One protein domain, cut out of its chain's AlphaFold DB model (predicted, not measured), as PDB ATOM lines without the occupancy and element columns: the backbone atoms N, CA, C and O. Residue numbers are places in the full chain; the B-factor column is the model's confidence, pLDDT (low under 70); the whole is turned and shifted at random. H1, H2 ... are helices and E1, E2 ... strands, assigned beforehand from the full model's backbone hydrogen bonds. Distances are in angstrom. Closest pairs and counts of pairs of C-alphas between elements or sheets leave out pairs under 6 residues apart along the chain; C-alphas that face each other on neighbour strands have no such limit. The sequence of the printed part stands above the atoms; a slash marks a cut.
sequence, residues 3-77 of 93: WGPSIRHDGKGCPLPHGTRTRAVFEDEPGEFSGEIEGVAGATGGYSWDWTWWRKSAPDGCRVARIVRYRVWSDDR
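Overview. This is residues 3 to 77 of the 93 residues of an uncharacterized protein of Roseivivax isoporae LMG 25204 (UniProt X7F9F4). Little regular structure is present: a small three-stranded antiparallel sheet, E2 - E1 - E3, is grazed by the short helix H1, with long loops making up much of the rest. Residues 7 to 8 pair antiparallel with residues 69 to 70 of E3. The printed part has 75 residues, 22 in named elements ordered E1, E2, H1, E3; it is mostly strand, compact with a radius of gyration of the C-alphas of 12.0 A, and elongated, 39 by 22 by 20 A.

Along the chain. E1, residues 21 to 26, begins at C-alpha (-12.513, -44.396, -29.520) and spans 15.9 A. E2 is residues 37 to 40, 10.0 A; H1 is residues 46 to 49, 5.7 A. E3, residues 67 to 74, spans 19.6 A and ends at C-alpha (-4.677, -43.441, -26.656).

Arrangement. Inner strand E1 is antiparallel to E3 at 159 degrees, with N 25 and O 69 2.8 A apart, within hydrogen-bond range. E1 and E2 form a hairpin at 135 degrees; N 24 and O 37 are within hydrogen-bond range at 2.8 A. The sheet is only just strongly twisted, with C-alphas up to 4.2 A off its plane. E2, H1 and E3 form a split strand-helix-strand unit, two same-way strands with E1 between them, its crossover right-handed. The closest C-alphas of H1 and E3, Ser 48 and Ile 67, are 5.6 A apart. H1 is too short for an O i to N i+4 pair; its one O i to N i+3 pair is within range.

Size, cuts and confidence. The farthest C-alphas, Gly 61 and Arg 77, are 39.7 A apart. The printed part has no cut; the H1 to E3 link is long. Residues 28 to 35, 42 to 45 and 76 to 77 have pLDDT under 70.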
ATOM      1  N   TRP A   3      -6.826 -38.434 -23.774       87.62
ATOM      2  CA  TRP A   3      -7.234 -37.890 -25.063       87.62
ATOM      3  C   TRP A   3      -6.053 -37.202 -25.738       87.62
ATOM      4  O   TRP A   3      -5.466 -36.272 -25.177       87.62
ATOM      5  N   GLY A   4      -5.762 -37.608 -26.972       87.69
ATOM      6  CA  GLY A   4      -4.768 -36.968 -27.822       87.69
ATOM      7  C   GLY A   4      -5.098 -35.502 -28.151       87.69
ATOM      8  O   GLY A   4      -6.082 -34.936 -27.656       87.69
ATOM      9  N   PRO A   5      -4.284 -34.848 -28.993       89.81
ATOM     10  CA  PRO A   5      -4.561 -33.481 -29.433       89.81
ATOM     11  C   PRO A   5      -5.890 -33.397 -30.196       89.81
ATOM     12  O   PRO A   5      -6.385 -34.394 -30.723       89.81
ATOM     13  N   SER A   6      -6.444 -32.188 -30.279       89.19
ATOM     14  CA  SER A   6      -7.555 -31.895 -31.186       89.19
ATOM     15  C   SER A   6      -7.051 -31.868 -32.626       89.19
ATOM     16  O   SER A   6      -6.079 -31.178 -32.933       89.19
ATOM     17  N   ILE A   7      -7.702 -32.639 -33.491       90.38
ATOM     18  CA  ILE A   7      -7.389 -32.795 -34.910       90.38
ATOM     19  C   ILE A   7      -8.546 -32.195 -35.699       90.38
ATOM     20  O   ILE A   7      -9.708 -32.468 -35.397       90.38
ATOM     21  N   ARG A   8      -8.246 -31.353 -36.692       91.94
ATOM     22  CA  ARG A   8      -9.263 -30.781 -37.580       91.94
ATOM     23  C   ARG A   8      -9.651 -31.822 -38.620       91.94
ATOM     24  O   ARG A   8      -8.787 -32.469 -39.193       91.94
ATOM     25  N   HIS A   9     -10.943 -31.959 -38.879       89.44
ATOM     26  CA  HIS A   9     -11.413 -32.848 -39.928       89.44
ATOM     27  C   HIS A   9     -11.592 -32.089 -41.249       89.44
ATOM     28  O   HIS A   9     -12.068 -30.954 -41.271       89.44
ATOM     29  N   ASP A  10     -11.197 -32.734 -42.341       90.38
ATOM     30  CA  ASP A  10     -11.320 -32.279 -43.727       90.38
ATOM     31  C   ASP A  10     -12.600 -32.740 -44.455       90.38
ATOM     32  O   ASP A  10     -12.811 -32.371 -45.610       90.38
ATOM     33  N   GLY A  11     -13.435 -33.558 -43.809       90.00
ATOM     34  CA  GLY A  11     -14.688 -34.061 -44.359       90.00
ATOM     35  C   GLY A  11     -14.597 -35.152 -45.413       90.00
ATOM     36  O   GLY A  11     -15.586 -35.380 -46.106       90.00
ATOM     37  N   LYS A  12     -13.446 -35.815 -45.570       90.12
ATOM     38  CA  LYS A  12     -13.225 -36.831 -46.619       90.12
ATOM     39  C   LYS A  12     -13.423 -38.272 -46.132       90.12
ATOM     40  O   LYS A  12     -12.745 -39.187 -46.603       90.12
ATOM     41  N   GLY A  13     -14.330 -38.474 -45.179       89.44
ATOM     42  CA  GLY A  13     -14.572 -39.765 -44.537       89.44
ATOM     43  C   GLY A  13     -13.673 -40.010 -43.324       89.44
ATOM     44  O   GLY A  13     -12.796 -39.212 -42.995       89.44
ATOM     45  N   CYS A  14     -13.907 -41.120 -42.621       88.94
ATOM     46  CA  CYS A  14     -13.217 -41.405 -41.364       88.94
ATOM     47  C   CYS A  14     -11.780 -41.902 -41.622       88.94
ATOM     48  O   CYS A  14     -11.612 -42.953 -42.242       88.94
ATOM     49  N   PRO A  15     -10.733 -41.204 -41.142       86.00
ATOM     50  CA  PRO A  15      -9.345 -41.626 -41.347       86.00
ATOM     51  C   PRO A  15      -8.868 -42.646 -40.302       86.00
ATOM     52  O   PRO A  15      -7.709 -43.065 -40.326       86.00
ATOM     53  N   LEU A  16      -9.720 -42.987 -39.335       86.12
ATOM     54  CA  LEU A  16      -9.361 -43.796 -38.180       86.12
ATOM     55  C   LEU A  16      -9.739 -45.265 -38.402       86.12
ATOM     56  O   LEU A  16     -10.771 -45.543 -39.015       86.12
ATOM     57  N   PRO A  17      -8.954 -46.213 -37.862       85.31
ATOM     58  CA  PRO A  17      -9.344 -47.616 -37.843       85.31
ATOM     59  C   PRO A  17     -10.703 -47.813 -37.161       85.31
ATOM     60  O   PRO A  17     -10.993 -47.173 -36.144       85.31
ATOM     61  N   HIS A  18     -11.511 -48.735 -37.684       84.44
ATOM     62  CA  HIS A  18     -12.750 -49.151 -37.030       84.44
ATOM     63  C   HIS A  18     -12.476 -49.604 -35.588       84.44
ATOM     64  O   HIS A  18     -11.498 -50.304 -35.332       84.44
ATOM     65  N   GLY A  19     -13.327 -49.194 -34.647       84.19
ATOM     66  CA  GLY A  19     -13.135 -49.485 -33.222       84.19
ATOM     67  C   GLY A  19     -12.347 -48.414 -32.457       84.19
ATOM     68  O   GLY A  19     -12.319 -48.444 -31.229       84.19
ATOM     69  N   THR A  20     -11.760 -47.427 -33.143       87.44
ATOM     70  CA  THR A  20     -11.023 -46.339 -32.479       87.44
ATOM     71  C   THR A  20     -11.974 -45.463 -31.668       87.44
ATOM     72  O   THR A  20     -12.908 -44.884 -32.223       87.44
ATOM     73  N   ARG A  21     -11.724 -45.303 -30.364       89.00
ATOM     74  CA  ARG A  21     -12.513 -44.396 -29.520       89.00
ATOM     75  C   ARG A  21     -12.127 -42.943 -29.795       89.00
ATOM     76  O   ARG A  21     -10.950 -42.577 -29.801       89.00
ATOM     77  N   THR A  22     -13.136 -42.108 -29.997       89.38
ATOM     78  CA  THR A  22     -12.992 -40.702 -30.376       89.38
ATOM     79  C   THR A  22     -13.868 -39.802 -29.523       89.38
ATOM     80  O   THR A  22     -14.915 -40.232 -29.050       89.38
ATOM     81  N   ARG A  23     -13.449 -38.546 -29.362       90.81
ATOM     82  CA  ARG A  23     -14.331 -37.432 -28.997       90.81
ATOM     83  C   ARG A  23     -14.449 -36.504 -30.185       90.81
ATOM     84  O   ARG A  23     -13.428 -35.981 -30.619       90.81
ATOM     85  N   ALA A  24     -15.647 -36.329 -30.721       89.00
ATOM     86  CA  ALA A  24     -15.903 -35.516 -31.898       89.00
ATOM     87  C   ALA A  24     -16.642 -34.228 -31.526       89.00
ATOM     88  O   ALA A  24     -17.554 -34.235 -30.706       89.00
ATOM     89  N   VAL A  25     -16.248 -33.134 -32.167       88.75
ATOM     90  CA  VAL A  25     -16.952 -31.853 -32.171       88.75
ATOM     91  C   VAL A  25     -17.635 -31.727 -33.520       88.75
ATOM     92  O   VAL A  25     -16.983 -31.853 -34.563       88.75
ATOM     93  N   PHE A  26     -18.933 -31.459 -33.498       87.12
ATOM     94  CA  PHE A  26     -19.730 -31.235 -34.696       87.12
ATOM     95  C   PHE A  26     -19.786 -29.749 -35.044       87.12
ATOM     96  O   PHE A  26     -19.541 -28.882 -34.206       87.12
ATOM     97  N   GLU A  27     -20.051 -29.455 -36.311       80.94
ATOM     98  CA  GLU A  27     -20.423 -28.112 -36.735       80.94
ATOM     99  C   GLU A  27     -21.683 -27.658 -36.000       80.94
ATOM    100  O   GLU A  27     -22.677 -28.380 -36.017       80.94
ATOM    101  N   ASP A  28     -21.626 -26.428 -35.484       63.56
ATOM    102  CA  ASP A  28     -22.785 -25.568 -35.225       63.56
ATOM    103  C   ASP A  28     -23.893 -26.256 -34.417       63.56
ATOM    104  O   ASP A  28     -25.028 -26.331 -34.877       63.56
ATOM    105  N   GLU A  29     -23.508 -26.803 -33.251       60.81
ATOM    106  CA  GLU A  29     -24.385 -27.360 -32.203       60.81
ATOM    107  C   GLU A  29     -25.735 -27.846 -32.759       60.81
ATOM    108  O   GLU A  29     -26.751 -27.173 -32.579       60.81
ATOM    109  N   PRO A  30     -25.768 -28.971 -33.498       54.78
ATOM    110  CA  PRO A  30     -26.870 -29.328 -34.397       54.78
ATOM    111  C   PRO A  30     -28.139 -29.813 -33.661       54.78
ATOM    112  O   PRO A  30     -28.840 -30.702 -34.140       54.78
ATOM    113  N   GLY A  31     -28.455 -29.248 -32.495       59.81
ATOM    114  CA  GLY A  31     -29.547 -29.639 -31.612       59.81
ATOM    115  C   GLY A  31     -29.064 -30.549 -30.482       59.81
ATOM    116  O   GLY A  31     -28.287 -30.125 -29.632       59.81
ATOM    117  N   GLU A  32     -29.530 -31.803 -30.470       55.94
ATOM    118  CA  GLU A  32     -29.337 -32.814 -29.403       55.94
ATOM    119  C   GLU A  32     -27.862 -33.127 -29.076       55.94
ATOM    120  O   GLU A  32     -27.529 -33.665 -28.022       55.94
ATOM    121  N   PHE A  33     -26.961 -32.733 -29.968       59.00
ATOM    122  CA  PHE A  33     -25.528 -32.945 -29.880       59.00
ATOM    123  C   PHE A  33     -24.812 -31.635 -29.544       59.00
ATOM    124  O   PHE A  33     -24.181 -31.015 -30.399       59.00
ATOM    125  N   SER A  34     -24.923 -31.205 -28.286       57.97
ATOM    126  CA  SER A  34     -24.117 -30.102 -27.754       57.97
ATOM    127  C   SER A  34     -22.801 -30.636 -27.172       57.97
ATOM    128  O   SER A  34     -22.769 -31.651 -26.478       57.97
ATOM    129  N   GLY A  35     -21.692 -29.956 -27.471       68.88
ATOM    130  CA  GLY A  35     -20.365 -30.302 -26.948       68.88
ATOM    131  C   GLY A  35     -19.628 -31.451 -27.660       68.88
ATOM    132  O   GLY A  35     -19.928 -31.825 -28.793       68.88
ATOM    133  N   GLU A  36     -18.577 -31.964 -27.006       79.31
ATOM    134  CA  GLU A  36     -17.798 -33.114 -27.488       79.31
ATOM    135  C   GLU A  36     -18.554 -34.422 -27.234       79.31
ATOM    136  O   GLU A  36     -18.879 -34.746 -26.092       79.31
ATOM    137  N   ILE A  37     -18.745 -35.220 -28.281       83.06
ATOM    138  CA  ILE A  37     -19.423 -36.515 -28.188       83.06
ATOM    139  C   ILE A  37     -18.415 -37.640 -28.276       83.06
ATOM    140  O   ILE A  37     -17.600 -37.692 -29.197       83.06
ATOM    141  N   GLU A  38     -18.501 -38.571 -27.332       86.00
ATOM    142  CA  GLU A  38     -17.748 -39.813 -27.399       86.00
ATOM    143  C   GLU A  38     -18.385 -40.790 -28.383       86.00
ATOM    144  O   GLU A  38     -19.570 -41.100 -28.303       86.00
ATOM    145  N   GLY A  39     -17.574 -41.308 -29.297       83.25
ATOM    146  CA  GLY A  39     -18.008 -42.273 -30.294       83.25
ATOM    147  C   GLY A  39     -16.893 -43.226 -30.689       83.25
ATOM    148  O   GLY A  39     -15.730 -43.061 -30.310       83.25
ATOM    149  N   VAL A  40     -17.250 -44.229 -31.480       78.69
ATOM    150  CA  VAL A  40     -16.312 -45.209 -32.026       78.69
ATOM    151  C   VAL A  40     -16.230 -45.009 -33.536       78.69
ATOM    152  O   VAL A  40     -17.244 -45.029 -34.231       78.69
ATOM    153  N   ALA A  41     -15.022 -44.792 -34.052       78.94
ATOM    154  CA  ALA A  41     -14.772 -44.685 -35.481       78.94
ATOM    155  C   ALA A  41     -15.262 -45.947 -36.202       78.94
ATOM    156  O   ALA A  41     -15.030 -47.068 -35.740       78.94
ATOM    157  N   GLY A  42     -15.943 -45.761 -37.332       67.50
ATOM    158  CA  GLY A  42     -16.516 -46.867 -38.100       67.50
ATOM    159  C   GLY A  42     -17.755 -47.520 -37.483       67.50
ATOM    160  O   GLY A  42     -18.239 -48.503 -38.039       67.50
ATOM    161  N   ALA A  43     -18.285 -47.001 -36.366       66.81
ATOM    162  CA  ALA A  43     -19.613 -47.391 -35.904       66.81
ATOM    163  C   ALA A  43     -20.675 -47.009 -36.950       66.81
ATOM    164  O   ALA A  43     -20.521 -46.043 -37.705       66.81
ATOM    165  N   THR A  44     -21.736 -47.812 -37.013       51.78
ATOM    166  CA  THR A  44     -22.824 -47.717 -37.986       51.78
ATOM    167  C   THR A  44     -23.361 -46.283 -38.052       51.78
ATOM    168  O   THR A  44     -23.820 -45.758 -37.043       51.78
ATOM    169  N   GLY A  45     -23.277 -45.643 -39.226       59.75
ATOM    170  CA  GLY A  45     -23.733 -44.258 -39.424       59.75
ATOM    171  C   GLY A  45     -22.641 -43.208 -39.654       59.75
ATOM    172  O   GLY A  45     -22.912 -42.027 -39.475       59.75
ATOM    173  N   GLY A  46     -21.432 -43.594 -40.091       73.06
ATOM    174  CA  GLY A  46     -20.272 -42.718 -40.368       73.06
ATOM    175  C   GLY A  46     -20.454 -41.547 -41.361       73.06
ATOM    176  O   GLY A  46     -19.461 -40.963 -41.790       73.06
ATOM    177  N   TYR A  47     -21.686 -41.172 -41.697       86.81
ATOM    178  CA  TYR A  47     -22.068 -40.030 -42.526       86.81
ATOM    179  C   TYR A  47     -21.459 -38.714 -42.044       86.81
ATOM    180  O   TYR A  47     -21.049 -37.895 -42.853       86.81
ATOM    181  N   SER A  48     -21.316 -38.518 -40.735       88.25
ATOM    182  CA  SER A  48     -20.772 -37.271 -40.186       88.25
ATOM    183  C   SER A  48     -19.281 -37.051 -40.472       88.25
ATOM    184  O   SER A  48     -18.796 -35.921 -40.362       88.25
ATOM    185  N   TRP A  49     -18.553 -38.114 -40.839       89.88
ATOM    186  CA  TRP A  49     -17.154 -38.038 -41.267       89.88
ATOM    187  C   TRP A  49     -17.014 -37.672 -42.755       89.88
ATOM    188  O   TRP A  49     -15.985 -37.161 -43.190       89.88
ATOM    189  N   ASP A  50     -18.040 -37.932 -43.560       90.69
ATOM    190  CA  ASP A  50     -18.056 -37.594 -44.980       90.69
ATOM    191  C   ASP A  50     -19.004 -36.416 -45.208       90.69
ATOM    192  O   ASP A  50     -20.227 -36.546 -45.226       90.69
ATOM    193  N   TRP A  51     -18.432 -35.233 -45.414       89.88
ATOM    194  CA  TRP A  51     -19.213 -34.009 -45.548       89.88
ATOM    195  C   TRP A  51     -20.045 -33.969 -46.831       89.88
ATOM    196  O   TRP A  51     -20.891 -33.088 -46.964       89.88
ATOM    197  N   THR A  52     -19.899 -34.923 -47.754       91.31
ATOM    198  CA  THR A  52     -20.867 -35.077 -48.847       91.31
ATOM    199  C   THR A  52     -22.259 -35.461 -48.335       91.31
ATOM    200  O   THR A  52     -23.248 -35.232 -49.034       91.31
ATOM    201  N   TRP A  53     -22.362 -36.002 -47.116       88.94
ATOM    202  CA  TRP A  53     -23.623 -36.274 -46.426       88.94
ATOM    203  C   TRP A  53     -24.142 -35.099 -45.608       88.94
ATOM    204  O   TRP A  53     -25.295 -35.119 -45.187       88.94
ATOM    205  N   TRP A  54     -23.331 -34.063 -45.406       87.75
ATOM    206  CA  TRP A  54     -23.698 -32.915 -44.593       87.75
ATOM    207  C   TRP A  54     -25.039 -32.311 -45.031       87.75
ATOM    208  O   TRP A  54     -25.297 -32.121 -46.221       87.75
ATOM    209  N   ARG A  55     -25.902 -32.012 -44.049       86.38
ATOM    210  CA  ARG A  55     -27.264 -31.480 -44.224       86.38
ATOM    211  C   ARG A  55     -28.254 -32.415 -44.920       86.38
ATOM    212  O   ARG A  55     -29.419 -32.015 -45.019       86.38
ATOM    213  N   LYS A  56     -27.847 -33.609 -45.359       89.19
ATOM    214  CA  LYS A  56     -28.752 -34.649 -45.863       89.19
ATOM    215  C   LYS A  56     -29.385 -35.412 -44.700       89.19
ATOM    216  O   LYS A  56     -28.901 -35.344 -43.570       89.19
ATOM    217  N   SER A  57     -30.465 -36.125 -44.987       88.19
ATOM    218  CA  SER A  57     -31.081 -37.052 -44.038       88.19
ATOM    219  C   SER A  57     -30.329 -38.380 -44.046       88.19
ATOM    220  O   SER A  57     -30.075 -38.945 -45.112       88.19
ATOM    221  N   ALA A  58     -29.976 -38.866 -42.862       83.50
ATOM    222  CA  ALA A  58     -29.537 -40.234 -42.648       83.50
ATOM    223  C   ALA A  58     -30.746 -41.198 -42.708       83.50
ATOM    224  O   ALA A  58     -31.896 -40.750 -42.665       83.50
ATOM    225  N   PRO A  59     -30.521 -42.521 -42.835       84.06
ATOM    226  CA  PRO A  59     -31.599 -43.513 -42.928       84.06
ATOM    227  C   PRO A  59     -32.552 -43.557 -41.725       84.06
ATOM    228  O   PRO A  59     -33.673 -44.035 -41.856       84.06
ATOM    229  N   ASP A  60     -32.113 -43.066 -40.567       80.19
ATOM    230  CA  ASP A  60     -32.913 -42.916 -39.346       80.19
ATOM    231  C   ASP A  60     -33.775 -41.637 -39.336       80.19
ATOM    232  O   ASP A  60     -34.514 -41.390 -38.387       80.19
ATOM    233  N   GLY A  61     -33.705 -40.824 -40.396       81.88
ATOM    234  CA  GLY A  61     -34.423 -39.559 -40.527       81.88
ATOM    235  C   GLY A  61     -33.695 -38.360 -39.913       81.88
ATOM    236  O   GLY A  61     -34.112 -37.222 -40.146       81.88
ATOM    237  N   CYS A  62     -32.587 -38.570 -39.196       80.12
ATOM    238  CA  CYS A  62     -31.813 -37.495 -38.586       80.12
ATOM    239  C   CYS A  62     -31.031 -36.705 -39.640       80.12
ATOM    240  O   CYS A  62     -30.559 -37.243 -40.645       80.12
ATOM    241  N   ARG A  63     -30.856 -35.400 -39.417       84.56
ATOM    242  CA  ARG A  63     -30.022 -34.574 -40.296       84.56
ATOM    243  C   ARG A  63     -28.551 -34.776 -39.955       84.56
ATOM    244  O   ARG A  63     -28.149 -34.618 -38.808       84.56
ATOM    245  N   VAL A  64     -27.737 -35.075 -40.962       86.06
ATOM    246  CA  VAL A  64     -26.304 -35.309 -40.769       86.06
ATOM    247  C   VAL A  64     -25.595 -33.990 -40.472       86.06
ATOM    248  O   VAL A  64     -25.511 -33.093 -41.323       86.06
ATOM    249  N   ALA A  65     -25.042 -33.900 -39.266       86.06
ATOM    250  CA  ALA A  65     -24.075 -32.884 -38.886       86.06
ATOM    251  C   ALA A  65     -22.663 -33.338 -39.254       86.06
ATOM    252  O   ALA A  65     -22.350 -34.524 -39.204       86.06
ATOM    253  N   ARG A  66     -21.788 -32.396 -39.602       88.38
ATOM    254  CA  ARG A  66     -20.406 -32.730 -39.941       88.38
ATOM    255  C   ARG A  66     -19.495 -32.638 -38.727       88.38
ATOM    256  O   ARG A  66     -19.576 -31.679 -37.967       88.38
ATOM    257  N   ILE A  67     -18.594 -33.598 -38.569       89.56
ATOM    258  CA  ILE A  67     -17.527 -33.523 -37.568       89.56
ATOM    259  C   ILE A  67     -16.497 -32.503 -38.061       89.56
ATOM    260  O   ILE A  67     -15.966 -32.646 -39.161       89.56
ATOM    261  N   VAL A  68     -16.208 -31.482 -37.254       90.19
ATOM    262  CA  VAL A  68     -15.238 -30.419 -37.578       90.19
ATOM    263  C   VAL A  68     -13.899 -30.624 -36.882       90.19
ATOM    264  O   VAL A  68     -12.854 -30.230 -37.412       90.19
ATOM    265  N   ARG A  69     -13.910 -31.248 -35.700       91.00
ATOM    266  CA  ARG A  69     -12.709 -31.622 -34.951       91.00
ATOM    267  C   ARG A  69     -12.934 -32.929 -34.217       91.00
ATOM    268  O   ARG A  69     -14.063 -33.251 -33.870       91.00
ATOM    269  N   TYR A  70     -11.866 -33.659 -33.935       90.69
ATOM    270  CA  TYR A  70     -11.938 -34.845 -33.095       90.69
ATOM    271  C   TYR A  70     -10.645 -35.073 -32.312       90.69
ATOM    272  O   TYR A  70      -9.585 -34.549 -32.650       90.69
ATOM    273  N   ARG A  71     -10.735 -35.863 -31.246       91.56
ATOM    274  CA  ARG A  71      -9.616 -36.350 -30.434       91.56
ATOM    275  C   ARG A  71      -9.662 -37.867 -30.420       91.56
ATOM    276  O   ARG A  71     -10.742 -38.449 -30.401       91.56
ATOM    277  N   VAL A  72      -8.497 -38.498 -30.413       90.44
ATOM    278  CA  VAL A  72      -8.366 -39.960 -30.361       90.44
ATOM    279  C   VAL A  72      -7.968 -40.364 -28.949       90.44
ATOM    280  O   VAL A  72      -7.094 -39.731 -28.351       90.44
ATOM    281  N   TRP A  73      -8.625 -41.382 -28.398       87.94
ATOM    282  CA  TRP A  73      -8.183 -41.993 -27.149       87.94
ATOM    283  C   TRP A  73      -6.920 -42.805 -27.417       87.94
ATOM    284  O   TRP A  73      -6.918 -43.626 -28.326       87.94
ATOM    285  N   SER A  74      -5.867 -42.590 -26.631       81.50
ATOM    286  CA  SER A  74      -4.677 -43.441 -26.656       81.50
ATOM    287  C   SER A  74      -4.483 -44.042 -25.274       81.50
ATOM    288  O   SER A  74      -4.460 -43.327 -24.259       81.50
ATOM    289  N   ASP A  75      -4.290 -45.357 -25.227       70.56
ATOM    290  CA  ASP A  75      -3.585 -45.940 -24.096       70.56
ATOM    291  C   ASP A  75      -2.077 -45.625 -24.213       70.56
ATOM    292  O   ASP A  75      -1.585 -45.231 -25.273       70.56
ATOM    293  N   ASP A  76      -1.337 -45.705 -23.106       56.62
ATOM    294  CA  ASP A  76       0.115 -45.443 -23.097       56.62
ATOM    295  C   ASP A  76       0.928 -46.527 -23.836       56.62
ATOM    296  O   ASP A  76       2.151 -46.439 -23.894       56.62
ATOM    297  N   ARG A  77       0.288 -47.552 -24.423       55.06
ATOM    298  CA  ARG A  77       0.972 -48.657 -25.116       55.06
ATOM    299  C   ARG A  77       1.183 -48.409 -26.611       55.06
ATOM    300  O   ARG A  77       1.624 -49.311 -27.317       55.06
TER     301      ARG A  77